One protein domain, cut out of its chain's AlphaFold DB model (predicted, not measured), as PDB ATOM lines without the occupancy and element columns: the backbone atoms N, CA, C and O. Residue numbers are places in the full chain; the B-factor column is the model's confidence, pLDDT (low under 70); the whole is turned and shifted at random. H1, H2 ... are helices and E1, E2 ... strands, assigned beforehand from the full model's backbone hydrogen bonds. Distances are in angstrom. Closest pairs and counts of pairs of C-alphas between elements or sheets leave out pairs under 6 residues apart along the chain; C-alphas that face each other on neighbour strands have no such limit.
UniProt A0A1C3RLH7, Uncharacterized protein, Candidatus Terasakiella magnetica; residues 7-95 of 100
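Overview. This is residues 7 to 95 of the 100 residues of an uncharacterized protein of Candidatus Terasakiella magnetica (UniProt A0A1C3RLH7). What does one see first? A strongly twisted sheet of four strands, E1 to E4, of which E1, E2 and E3 bend, with two short helices side by side at one end: H1 packs over edge strand E1, and H2, next to H1, only grazes the sheet. A long link, residues 70 to 84, leads from E4 to H2. What are its parts and size? The printed part has 89 residues with two named helices and four named strands in the order H1 E1 E2 E3 E4 H2, class mixed, and the sheet order E1 - E2 - E3 - E4 is all antiparallel. It is compact, with a radius of gyration of the C-alphas of 12.9 A and spans of 38 by 27 by 25 A.

Along the chain. Where are the strands? E1 is residues 17 to 25, 22.5 A long, from C-alpha 17 at (47.023, 6.671, 8.142), and E2 is residues 34 to 43, 24.8 A. E3 is residues 49 to 61, 24.3 A, and E4 is residues 64 to 69, 15.4 A. E1 bends by 67 degrees at residue 21, E2 by 60 degrees at residue 37 and E3 by 91 degrees at residue 53. Where are the helices? H1 is residues 7 to 13, 9.9 A, from C-alpha 7 at (40.116, -0.420, 17.873). H2 is residues 85 to 94, 14.3 A, to C-alpha 94 at (35.951, 11.960, 8.580).

Arrangement. How is the sheet joined? E1 to E4 form a meander, each strand the antiparallel neighbour of the one before, in three hairpins. Within hydrogen-bond range are N 22 and O 37, 2.8 A, for E1 and E2; N 38 and O 58, 2.7 A, for E2 and E3; and N 59 and O 66, 2.7 A, for E3 and E4. Edge strands E1 and E4 are apart. How do the helices stand? H1 is on the sheet at a height of 9.2 A, over E1 and only just over E2, with 3 C-alphas falling on E2; it runs along the strands, at 15 degrees to E1 on the local plane. H1 and H2 touch, closest at the C-alphas of Ala 12 and Ile 92, 5.9 A, with a shallow tilt of 24 degrees, the same way. In H1 and H2 every O i to N i+4 pair is within hydrogen-bond range.

Size, cuts and confidence. How far does it reach? The two C-alphas farthest apart, of Glu 30 and Asp 46, are 38.8 A apart, and the printed part has no cut. Which link is long? That from E4 to H2, 15 residues, in which residues 81 to 82 pair antiparallel with residues 65 to 66 of E4. Where is confidence low? The mean pLDDT of the printed part is 83.0, and residues 26 to 33 and 71 to 77 are under 70.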
ATOM      1  N   THR A   7      41.129  -0.576  18.927       94.50
ATOM      2  CA  THR A   7      40.116  -0.420  17.873       94.50
ATOM      3  C   THR A   7      40.260   0.918  17.158       94.50
ATOM      4  O   THR A   7      40.178   0.952  15.935       94.50
ATOM      5  N   THR A   8      40.522   1.992  17.898       95.00
ATOM      6  CA  THR A   8      40.709   3.336  17.339       95.00
ATOM      7  C   THR A   8      41.980   3.414  16.491       95.00
ATOM      8  O   THR A   8      41.915   3.892  15.361       95.00
ATOM      9  N   TYR A   9      43.089   2.819  16.946       94.31
ATOM     10  CA  TYR A   9      44.305   2.681  16.128       94.31
ATOM     11  C   TYR A   9      44.057   1.891  14.832       94.31
ATOM     12  O   TYR A   9      44.448   2.308  13.745       94.31
ATOM     13  N   ASN A  10      43.346   0.762  14.917       93.75
ATOM     14  CA  ASN A  10      43.005  -0.039  13.738       93.75
ATOM     15  C   ASN A  10      42.073   0.702  12.767       93.75
ATOM     16  O   ASN A  10      42.119   0.448  11.564       93.75
ATOM     17  N   MET A  11      41.196   1.575  13.275       94.00
ATOM     18  CA  MET A  11      40.336   2.407  12.437       94.00
ATOM     19  C   MET A  11      41.153   3.403  11.618       94.00
ATOM     20  O   MET A  11      40.903   3.489  10.421       94.00
ATOM     21  N   ALA A  12      42.125   4.085  12.234       92.31
ATOM     22  CA  ALA A  12      43.050   4.971  11.526       92.31
ATOM     23  C   ALA A  12      43.773   4.213  10.403       92.31
ATOM     24  O   ALA A  12      43.674   4.589   9.239       92.31
ATOM     25  N   ARG A  13      44.358   3.045  10.715       91.25
ATOM     26  CA  ARG A  13      45.105   2.247   9.726       91.25
ATOM     27  C   ARG A  13      44.267   1.830   8.518       91.25
ATOM     28  O   ARG A  13      44.740   1.864   7.390       91.25
ATOM     29  N   LYS A  14      42.996   1.475   8.733       90.00
ATOM     30  CA  LYS A  14      42.049   1.153   7.645       90.00
ATOM     31  C   LYS A  14      41.689   2.355   6.767       90.00
ATOM     32  O   LYS A  14      41.097   2.158   5.711       90.00
ATOM     33  N   ARG A  15      41.984   3.570   7.225       87.50
ATOM     34  CA  ARG A  15      41.777   4.826   6.506       87.50
ATOM     35  C   ARG A  15      43.040   5.341   5.817       87.50
ATOM     36  O   ARG A  15      42.978   6.423   5.259       87.50
ATOM     37  N   GLY A  16      44.132   4.573   5.818       88.19
ATOM     38  CA  GLY A  16      45.364   4.952   5.121       88.19
ATOM     39  C   GLY A  16      46.297   5.852   5.932       88.19
ATOM     40  O   GLY A  16      47.157   6.498   5.353       88.19
ATOM     41  N   PHE A  17      46.138   5.911   7.255       91.00
ATOM     42  CA  PHE A  17      47.023   6.671   8.142       91.00
ATOM     43  C   PHE A  17      47.191   5.969   9.494       91.00
ATOM     44  O   PHE A  17      46.432   5.066   9.835       91.00
ATOM     45  N   ILE A  18      48.160   6.375  10.305       93.00
ATOM     46  CA  ILE A  18      48.257   5.958  11.708       93.00
ATOM     47  C   ILE A  18      48.078   7.156  12.626       93.00
ATOM     48  O   ILE A  18      48.252   8.300  12.223       93.00
ATOM     49  N   ILE A  19      47.722   6.872  13.875       92.81
ATOM     50  CA  ILE A  19      47.818   7.848  14.953       92.81
ATOM     51  C   ILE A  19      48.887   7.373  15.931       92.81
ATOM     52  O   ILE A  19      48.901   6.192  16.285       92.81
ATOM     53  N   GLU A  20      49.768   8.269  16.351       92.94
ATOM     54  CA  GLU A  20      50.875   7.961  17.258       92.94
ATOM     55  C   GLU A  20      51.059   9.081  18.287       92.94
ATOM     56  O   GLU A  20      50.654  10.222  18.062       92.94
ATOM     57  N   LEU A  21      51.580   8.726  19.461       91.00
ATOM     58  CA  LEU A  21      51.916   9.687  20.503       91.00
ATOM     59  C   LEU A  21      53.380  10.088  20.345       91.00
ATOM     60  O   LEU A  21      54.266   9.297  20.657       91.00
ATOM     61  N   ASP A  22      53.603  11.330  19.938       88.44
ATOM     62  CA  ASP A  22      54.924  11.890  19.687       88.44
ATOM     63  C   ASP A  22      55.210  13.049  20.638       88.44
ATOM     64  O   ASP A  22      54.315  13.797  21.042       88.44
ATOM     65  N   THR A  23      56.478  13.248  20.966       85.88
ATOM     66  CA  THR A  23      56.948  14.446  21.664       85.88
ATOM     67  C   THR A  23      57.552  15.402  20.653       85.88
ATOM     68  O   THR A  23      58.525  15.067  19.984       85.88
ATOM     69  N   TRP A  24      56.980  16.597  20.553       75.75
ATOM     70  CA  TRP A  24      57.449  17.634  19.640       75.75
ATOM     71  C   TRP A  24      57.876  18.870  20.428       75.75
ATOM     72  O   TRP A  24      57.164  19.232  21.371       75.75
ATOM     73  N   PRO A  25      58.914  19.598  19.985       71.06
ATOM     74  CA  PRO A  25      59.212  20.917  20.526       71.06
ATOM     75  C   PRO A  25      57.967  21.812  20.446       71.06
ATOM     76  O   PRO A  25      57.215  21.767  19.460       71.06
ATOM     77  N   SER A  26      57.712  22.615  21.479       62.09
ATOM     78  CA  SER A  26      56.671  23.640  21.401       62.09
ATOM     79  C   SER A  26      56.988  24.599  20.246       62.09
ATOM     80  O   SER A  26      58.006  25.281  20.252       62.09
ATOM     81  N   ALA A  27      56.110  24.670  19.241       56.44
ATOM     82  CA  ALA A  27      56.232  25.641  18.149       56.44
ATOM     83  C   ALA A  27      55.871  27.077  18.589       56.44
ATOM     84  O   ALA A  27      55.934  28.005  17.787       56.44
ATOM     85  N   PHE A  28      55.475  27.266  19.854       50.50
ATOM     86  CA  PHE A  28      55.033  28.540  20.406       50.50
ATOM     87  C   PHE A  28      55.685  28.775  21.775       50.50
ATOM     88  O   PHE A  28      55.154  28.349  22.798       50.50
ATOM     89  N   GLY A  29      56.822  29.473  21.787       43.69
ATOM     90  CA  GLY A  29      57.435  30.023  23.002       43.69
ATOM     91  C   GLY A  29      58.880  29.585  23.226       43.69
ATOM     92  O   GLY A  29      59.256  28.467  22.907       43.69
ATOM     93  N   GLU A  30      59.679  30.498  23.777       49.88
ATOM     94  CA  GLU A  30      61.135  30.406  23.983       49.88
ATOM     95  C   GLU A  30      61.571  29.386  25.058       49.88
ATOM     96  O   GLU A  30      62.762  29.255  25.332       49.88
ATOM     97  N   ASP A  31      60.631  28.620  25.613       53.06
ATOM     98  CA  ASP A  31      60.892  27.522  26.538       53.06
ATOM     99  C   ASP A  31      60.681  26.188  25.810       53.06
ATOM    100  O   ASP A  31      59.568  25.804  25.444       53.06
ATOM    101  N   HIS A  32      61.794  25.497  25.563       57.19
ATOM    102  CA  HIS A  32      61.896  24.217  24.861       57.19
ATOM    103  C   HIS A  32      61.305  23.047  25.670       57.19
ATOM    104  O   HIS A  32      62.007  22.085  25.974       57.19
ATOM    105  N   GLU A  33      60.035  23.112  26.056       65.62
ATOM    106  CA  GLU A  33      59.359  21.950  26.628       65.62
ATOM    107  C   GLU A  33      58.816  21.059  25.509       65.62
ATOM    108  O   GLU A  33      58.085  21.502  24.613       65.62
ATOM    109  N   ASP A  34      59.198  19.784  25.562       76.88
ATOM    110  CA  ASP A  34      58.651  18.748  24.701       76.88
ATOM    111  C   ASP A  34      57.170  18.547  25.034       76.88
ATOM    112  O   ASP A  34      56.792  18.177  26.147       76.88
ATOM    113  N   VAL A  35      56.310  18.779  24.046       84.12
ATOM    114  CA  VAL A  35      54.863  18.644  24.188       84.12
ATOM    115  C   VAL A  35      54.429  17.292  23.646       84.12
ATOM    116  O   VAL A  35      54.562  17.016  22.447       84.12
ATOM    117  N   LEU A  36      53.831  16.474  24.515       90.19
ATOM    118  CA  LEU A  36      53.180  15.234  24.108       90.19
ATOM    119  C   LEU A  36      51.989  15.545  23.193       90.19
ATOM    120  O   LEU A  36      51.068  16.280  23.561       90.19
ATOM    121  N   SER A  37      52.010  14.975  21.996       91.12
ATOM    122  CA  SER A  37      51.032  15.216  20.945       91.12
ATOM    123  C   SER A  37      50.541  13.893  20.359       91.12
ATOM    124  O   SER A  37      51.311  12.952  20.225       91.12
ATOM    125  N   LEU A  38      49.260  13.812  20.007       92.81
ATOM    126  CA  LEU A  38      48.717  12.763  19.152       92.81
ATOM    127  C   LEU A  38      48.796  13.242  17.702       92.81
ATOM    128  O   LEU A  38      48.109  14.197  17.330       92.81
ATOM    129  N   THR A  39      49.613  12.580  16.898       91.38
ATOM    130  CA  THR A  39      49.898  12.948  15.510       91.38
ATOM    131  C   THR A  39      49.273  11.944  14.552       91.38
ATOM    132  O   THR A  39      49.184  10.761  14.869       91.38
ATOM    133  N   PHE A  40      48.821  12.418  13.394       92.25
ATOM    134  CA  PHE A  40      48.206  11.628  12.335       92.25
ATOM    135  C   PHE A  40      49.176  11.553  11.150       92.25
ATOM    136  O   PHE A  40      49.301  12.529  10.408       92.25
ATOM    137  N   HIS A  41      49.860  10.418  10.997       89.88
ATOM    138  CA  HIS A  41      50.874  10.183   9.958       89.88
ATOM    139  C   HIS A  41      50.266   9.433   8.782       89.88
ATOM    140  O   HIS A  41      49.573   8.430   8.993       89.88
ATOM    141  N   GLU A  42      50.512   9.888   7.556       89.00
ATOM    142  CA  GLU A  42      50.074   9.153   6.367       89.00
ATOM    143  C   GLU A  42      50.812   7.814   6.250       89.00
ATOM    144  O   GLU A  42      51.898   7.623   6.801       89.00
ATOM    145  N   LEU A  43      50.181   6.850   5.585       88.38
ATOM    146  CA  LEU A  43      50.843   5.612   5.196       88.38
ATOM    147  C   LEU A  43      51.317   5.726   3.749       88.38
ATOM    148  O   LEU A  43      50.553   6.165   2.890       88.38
ATOM    149  N   ASP A  44      52.538   5.273   3.486       86.88
ATOM    150  CA  ASP A  44      53.051   5.098   2.131       86.88
ATOM    151  C   ASP A  44      52.360   3.928   1.394       86.88
ATOM    152  O   ASP A  44      51.502   3.223   1.942       86.88
ATOM    153  N   GLU A  45      52.732   3.716   0.127       84.06
ATOM    154  CA  GLU A  45      52.169   2.657  -0.727       84.06
ATOM    155  C   GLU A  45      52.371   1.241  -0.152       84.06
ATOM    156  O   GLU A  45      51.564   0.344  -0.409       84.06
ATOM    157  N   ASP A  46      53.406   1.054   0.669       86.06
ATOM    158  CA  ASP A  46      53.747  -0.203   1.333       86.06
ATOM    159  C   ASP A  46      53.069  -0.344   2.715       86.06
ATOM    160  O   ASP A  46      53.133  -1.396   3.367       86.06
ATOM    161  N   GLY A  47      52.349   0.687   3.167       83.38
ATOM    162  CA  GLY A  47      51.643   0.713   4.443       83.38
ATOM    163  C   GLY A  47      52.544   0.993   5.648       83.38
ATOM    164  O   GLY A  47      52.171   0.623   6.776       83.38
ATOM    165  N   HIS A  48      53.707   1.608   5.424       87.19
ATOM    166  CA  HIS A  48      54.591   2.154   6.448       87.19
ATOM    167  C   HIS A  48      54.257   3.625   6.731       87.19
ATOM    168  O   HIS A  48      53.836   4.347   5.835       87.19
ATOM    169  N   PRO A  49      54.385   4.076   7.988       85.31
ATOM    170  CA  PRO A  49      54.149   5.471   8.328       85.31
ATOM    171  C   PRO A  49      55.218   6.391   7.744       85.31
ATOM    172  O   PRO A  49      56.412   6.176   7.959       85.31
ATOM    173  N   ASP A  50      54.768   7.443   7.069       85.50
ATOM    174  CA  ASP A  50      55.602   8.573   6.682       85.50
ATOM    175  C   ASP A  50      55.668   9.569   7.848       85.50
ATOM    176  O   ASP A  50      54.800  10.423   8.029       85.50
ATOM    177  N   TYR A  51      56.699   9.422   8.680       82.75
ATOM    178  CA  TYR A  51      56.914  10.267   9.858       82.75
ATOM    179  C   TYR A  51      57.323  11.706   9.521       82.75
ATOM    180  O   TYR A  51      57.228  12.581  10.387       82.75
ATOM    181  N   ASP A  52      57.765  11.958   8.287       79.06
ATOM    182  CA  ASP A  52      58.092  13.303   7.820       79.06
ATOM    183  C   ASP A  52      56.824  14.051   7.361       79.06
ATOM    184  O   ASP A  52      56.810  15.284   7.336       79.06
ATOM    185  N   ASN A  53      55.738  13.323   7.064       73.56
ATOM    186  CA  ASN A  53      54.469  13.867   6.583       73.56
ATOM    187  C   ASN A  53      53.278  13.468   7.474       73.56
ATOM    188  O   ASN A  53      52.538  12.517   7.213       73.56
ATOM    189  N   PHE A  54      53.019  14.285   8.497       83.50
ATOM    190  CA  PHE A  54      51.755  14.242   9.233       83.50
ATOM    191  C   PHE A  54      50.766  15.285   8.715       83.50
ATOM    192  O   PHE A  54      51.143  16.403   8.380       83.50
ATOM    193  N   PHE A  55      49.470  14.983   8.716       84.69
ATOM    194  CA  PHE A  55      48.452  15.946   8.276       84.69
ATOM    195  C   PHE A  55      47.684  16.592   9.427       84.69
ATOM    196  O   PHE A  55      47.111  17.655   9.233       84.69
ATOM    197  N   ALA A  56      47.690  16.018  10.631       88.44
ATOM    198  CA  ALA A  56      47.047  16.614  11.803       88.44
ATOM    199  C   ALA A  56      47.805  16.279  13.090       88.44
ATOM    200  O   ALA A  56      48.350  15.187  13.242       88.44
ATOM    201  N   SER A  57      47.811  17.207  14.046       90.31
ATOM    202  CA  SER A  57      48.382  16.987  15.373       90.31
ATOM    203  C   SER A  57      47.564  17.679  16.458       90.31
ATOM    204  O   SER A  57      47.104  18.816  16.306       90.31
ATOM    205  N   TYR A  58      47.416  16.988  17.585       91.38
ATOM    206  CA  TYR A  58      46.750  17.485  18.778       91.38
ATOM    207  C   TYR A  58      47.669  17.399  19.988       91.38
ATOM    208  O   TYR A  58      48.233  16.345  20.253       91.38
ATOM    209  N   ARG A  59      47.748  18.453  20.798       90.88
ATOM    210  CA  ARG A  59      48.355  18.391  22.129       90.88
ATOM    211  C   ARG A  59      47.513  17.502  23.042       90.88
ATOM    212  O   ARG A  59      46.292  17.653  23.107       90.88
ATOM    213  N   VAL A  60      48.172  16.605  23.766       91.19
ATOM    214  CA  VAL A  60      47.529  15.758  24.772       91.19
ATOM    215  C   VAL A  60      47.473  16.508  26.095       91.19
ATOM    216  O   VAL A  60      48.501  16.891  26.646       91.19
ATOM    217  N   GLU A  61      46.271  16.680  26.630       89.69
ATOM    218  CA  GLU A  61      46.038  17.276  27.942       89.69
ATOM    219  C   GLU A  61      45.225  16.337  28.837       89.69
ATOM    220  O   GLU A  61      44.707  15.301  28.408       89.69
ATOM    221  N   GLU A  62      45.085  16.698  30.113       86.50
ATOM    222  CA  GLU A  62      44.297  15.913  31.064       86.50
ATOM    223  C   GLU A  62      42.833  15.769  30.621       86.50
ATOM    224  O   GLU A  62      42.248  14.692  30.771       86.50
ATOM    225  N   GLN A  63      42.277  16.836  30.038       86.38
ATOM    226  CA  GLN A  63      40.863  16.958  29.675       86.38
ATOM    227  C   GLN A  63      40.542  16.510  28.240       86.38
ATOM    228  O   GLN A  63      39.369  16.449  27.874       86.38
ATOM    229  N   GLY A  64      41.545  16.218  27.406       91.56
ATOM    230  CA  GLY A  64      41.317  15.836  26.013       91.56
ATOM    231  C   GLY A  64      42.482  16.141  25.082       91.56
ATOM    232  O   GLY A  64      43.619  16.314  25.515       91.56
ATOM    233  N   LEU A  65      42.172  16.195  23.789       93.25
ATOM    234  CA  LEU A  65      43.118  16.525  22.729       93.25
ATOM    235  C   LEU A  65      42.803  17.921  22.192       93.25
ATOM    236  O   LEU A  65      41.671  18.176  21.776       93.25
ATOM    237  N   PHE A  66      43.790  18.811  22.192       91.81
ATOM    238  CA  PHE A  66      43.645  20.199  21.752       91.81
ATOM    239  C   PHE A  66      44.403  20.431  20.458       91.81
ATOM    240  O   PHE A  66      45.548  20.013  20.321       91.81
ATOM    241  N   TRP A  67      43.760  21.080  19.497       89.31
ATOM    242  CA  TRP A  67      44.321  21.286  18.170       89.31
ATOM    243  C   TRP A  67      45.666  22.016  18.223       89.31
ATOM    244  O   TRP A  67      45.759  23.113  18.775       89.31
ATOM    245  N   LYS A  68      46.698  21.407  17.629       83.44
ATOM    246  CA  LYS A  68      48.041  21.990  17.509       83.44
ATOM    247  C   LYS A  68      48.305  22.496  16.092       83.44
ATOM    248  O   LYS A  68      48.916  23.550  15.936       83.44
ATOM    249  N   GLY A  69      47.830  21.784  15.071       75.75
ATOM    250  CA  GLY A  69      47.958  22.216  13.680       75.75
ATOM    251  C   GLY A  69      47.864  21.081  12.662       75.75
ATOM    252  O   GLY A  69      47.822  19.905  13.023       75.75
ATOM    253  N   GLN A  70      47.867  21.470  11.387       75.38
ATOM    254  CA  GLN A  70      47.910  20.599  10.210       75.38
ATOM    255  C   GLN A  70      48.997  21.071   9.246       75.38
ATOM    256  O   GLN A  70      49.231  22.278   9.152       75.38
ATOM    257  N   ILE A  71      49.628  20.143   8.522       63.00
ATOM    258  CA  ILE A  71      50.579  20.473   7.445       63.00
ATOM    259  C   ILE A  71      49.834  20.700   6.123       63.00
ATOM    260  O   ILE A  71      50.141  21.647   5.401       63.00
ATOM    261  N   TYR A  72      48.801  19.900   5.840       61.09
ATOM    262  CA  TYR A  72      48.025  19.974   4.602       61.09
ATOM    263  C   TYR A  72      46.589  20.423   4.888       61.09
ATOM    264  O   TYR A  72      45.866  19.809   5.666       61.09
ATOM    265  N   GLY A  73      46.180  21.537   4.280       51.44
ATOM    266  CA  GLY A  73      44.845  22.107   4.435       51.44
ATOM    267  C   GLY A  73      43.982  21.859   3.205       51.44
ATOM    268  O   GLY A  73      43.931  22.710   2.325       51.44
ATOM    269  N   ASN A  74      43.249  20.744   3.172       47.53
ATOM    270  CA  ASN A  74      42.225  20.500   2.144       47.53
ATOM    271  C   ASN A  74      40.863  21.144   2.474       47.53
ATOM    272  O   ASN A  74      39.870  20.887   1.799       47.53
ATOM    273  N   GLY A  75      40.794  21.987   3.512       51.16
ATOM    274  CA  GLY A  75      39.548  22.602   3.979       51.16
ATOM    275  C   GLY A  75      38.693  21.700   4.878       51.16
ATOM    276  O   GLY A  75      37.619  22.128   5.292       51.16
ATOM    277  N   GLU A  76      39.153  20.486   5.218       59.12
ATOM    278  CA  GLU A  76      38.541  19.699   6.294       59.12
ATOM    279  C   GLU A  76      38.857  20.356   7.643       59.12
ATOM    280  O   GLU A  76      40.003  20.400   8.091       59.12
ATOM    281  N   GLU A  77      37.830  20.910   8.285       68.81
ATOM    282  CA  GLU A  77      37.953  21.477   9.623       68.81
ATOM    283  C   GLU A  77      38.008  20.347  10.652       68.81
ATOM    284  O   GLU A  77      36.993  19.790  11.080       68.81
ATOM    285  N   PHE A  78      39.224  20.007  11.067       84.00
ATOM    286  CA  PHE A  78      39.432  19.212  12.264       84.00
ATOM    287  C   PHE A  78      38.903  19.973  13.490       84.00
ATOM    288  O   PHE A  78      39.115  21.183  13.615       84.00
ATOM    289  N   PRO A  79      38.214  19.299  14.429       89.19
ATOM    290  CA  PRO A  79      37.689  19.972  15.604       89.19
ATOM    291  C   PRO A  79      38.834  20.519  16.451       89.19
ATOM    292  O   PRO A  79      39.836  19.839  16.666       89.19
ATOM    293  N   HIS A  80      38.639  21.721  16.996       89.50
ATOM    294  CA  HIS A  80      39.628  22.370  17.855       89.50
ATOM    295  C   HIS A  80      39.895  21.595  19.161       89.50
ATOM    296  O   HIS A  80      40.966  21.710  19.752       89.50
ATOM    297  N   TRP A  81      38.924  20.798  19.614       92.69
ATOM    298  CA  TRP A  81      39.003  20.021  20.847       92.69
ATOM    299  C   TRP A  81      38.295  18.672  20.702       92.69
ATOM    300  O   TRP A  81      37.185  18.591  20.174       92.69
ATOM    301  N   ILE A  82      38.926  17.612  21.207       94.38
ATOM    302  CA  ILE A  82      38.376  16.257  21.274       94.38
ATOM    303  C   ILE A  82      38.354  15.820  22.738       94.38
ATOM    304  O   ILE A  82      39.388  15.505  23.330       94.38
ATOM    305  N   ALA A  83      37.157  15.777  23.318       93.00
ATOM    306  CA  ALA A  83      36.958  15.472  24.736       93.00
ATOM    307  C   ALA A  83      36.852  13.966  25.047       93.00
ATOM    308  O   ALA A  83      36.889  13.569  26.209       93.00
ATOM    309  N   SER A  84      36.683  13.103  24.036       94.00
ATOM    310  CA  SER A  84      36.480  11.663  24.245       94.00
ATOM    311  C   SER A  84      37.027  10.798  23.111       94.00
ATOM    312  O   SER A  84      37.191  11.246  21.976       94.00
ATOM    313  N   GLU A  85      37.266   9.518  23.402       93.56
ATOM    314  CA  GLU A  85      37.667   8.541  22.386       93.56
ATOM    315  C   GLU A  85      36.586   8.363  21.302       93.56
ATOM    316  O   GLU A  85      36.898   8.170  20.130       93.56
ATOM    317  N   GLU A  86      35.307   8.454  21.669       94.38
ATOM    318  CA  GLU A  86      34.210   8.416  20.700       94.38
ATOM    319  C   GLU A  86      34.326   9.570  19.701       94.38
ATOM    320  O   GLU A  86      34.310   9.331  18.492       94.38
ATOM    321  N   ALA A  87      34.548  10.795  20.188       93.88
ATOM    322  CA  ALA A  87      34.781  11.956  19.338       93.88
ATOM    323  C   ALA A  87      36.028  11.773  18.454       93.88
ATOM    324  O   ALA A  87      35.976  12.063  17.261       93.88
ATOM    325  N   LEU A  88      37.111  11.186  18.981       94.62
ATOM    326  CA  LEU A  88      38.293  10.847  18.181       94.62
ATOM    327  C   LEU A  88      37.958   9.864  17.046       94.62
ATOM    328  O   LEU A  88      38.396  10.044  15.912       94.62
ATOM    329  N   ARG A  89      37.141   8.838  17.308       94.19
ATOM    330  CA  ARG A  89      36.687   7.910  16.259       94.19
ATOM    331  C   ARG A  89      35.834   8.609  15.205       94.19
ATOM    332  O   ARG A  89      35.874   8.188  14.052       94.19
ATOM    333  N   HIS A  90      35.055   9.625  15.575       92.44
ATOM    334  CA  HIS A  90      34.349  10.461  14.602       92.44
ATOM    335  C   HIS A  90      35.337  11.222  13.722       92.44
ATOM    336  O   HIS A  90      35.236  11.115  12.504       92.44
ATOM    337  N   VAL A  91      36.345  11.869  14.310       91.19
ATOM    338  CA  VAL A  91      37.413  12.545  13.555       91.19
ATOM    339  C   VAL A  91      38.093  11.589  12.577       91.19
ATOM    340  O   VAL A  91      38.141  11.874  11.391       91.19
ATOM    341  N   ILE A  92      38.503  10.399  13.022       92.06
ATOM    342  CA  ILE A  92      39.135   9.383  12.160       92.06
ATOM    343  C   ILE A  92      38.217   8.913  11.023       92.06
ATOM    344  O   ILE A  92      38.684   8.576   9.940       92.06
ATOM    345  N   LYS A  93      36.898   8.845  11.249       89.38
ATOM    346  CA  LYS A  93      35.940   8.479  10.193       89.38
ATOM    347  C   LYS A  93      35.809   9.563   9.124       89.38
ATOM    348  O   LYS A  93      35.407   9.220   8.009       89.38
ATOM    349  N   HIS A  94      36.065  10.817   9.478       86.44
ATOM    350  CA  HIS A  94      35.951  11.960   8.580       86.44
ATOM    351  C   HIS A  94      37.275  12.312   7.914       86.44
ATOM    352  O   HIS A  94      37.235  12.616   6.737       86.44
ATOM    353  N   ALA A  95      38.404  12.151   8.610       83.12
ATOM    354  CA  ALA A  95      39.734  12.330   8.046       83.12
ATOM    355  C   ALA A  95      39.885  11.483   6.771       83.12
ATOM    356  O   ALA A  95      39.897  10.244   6.823       83.12
TER     357      ALA A  95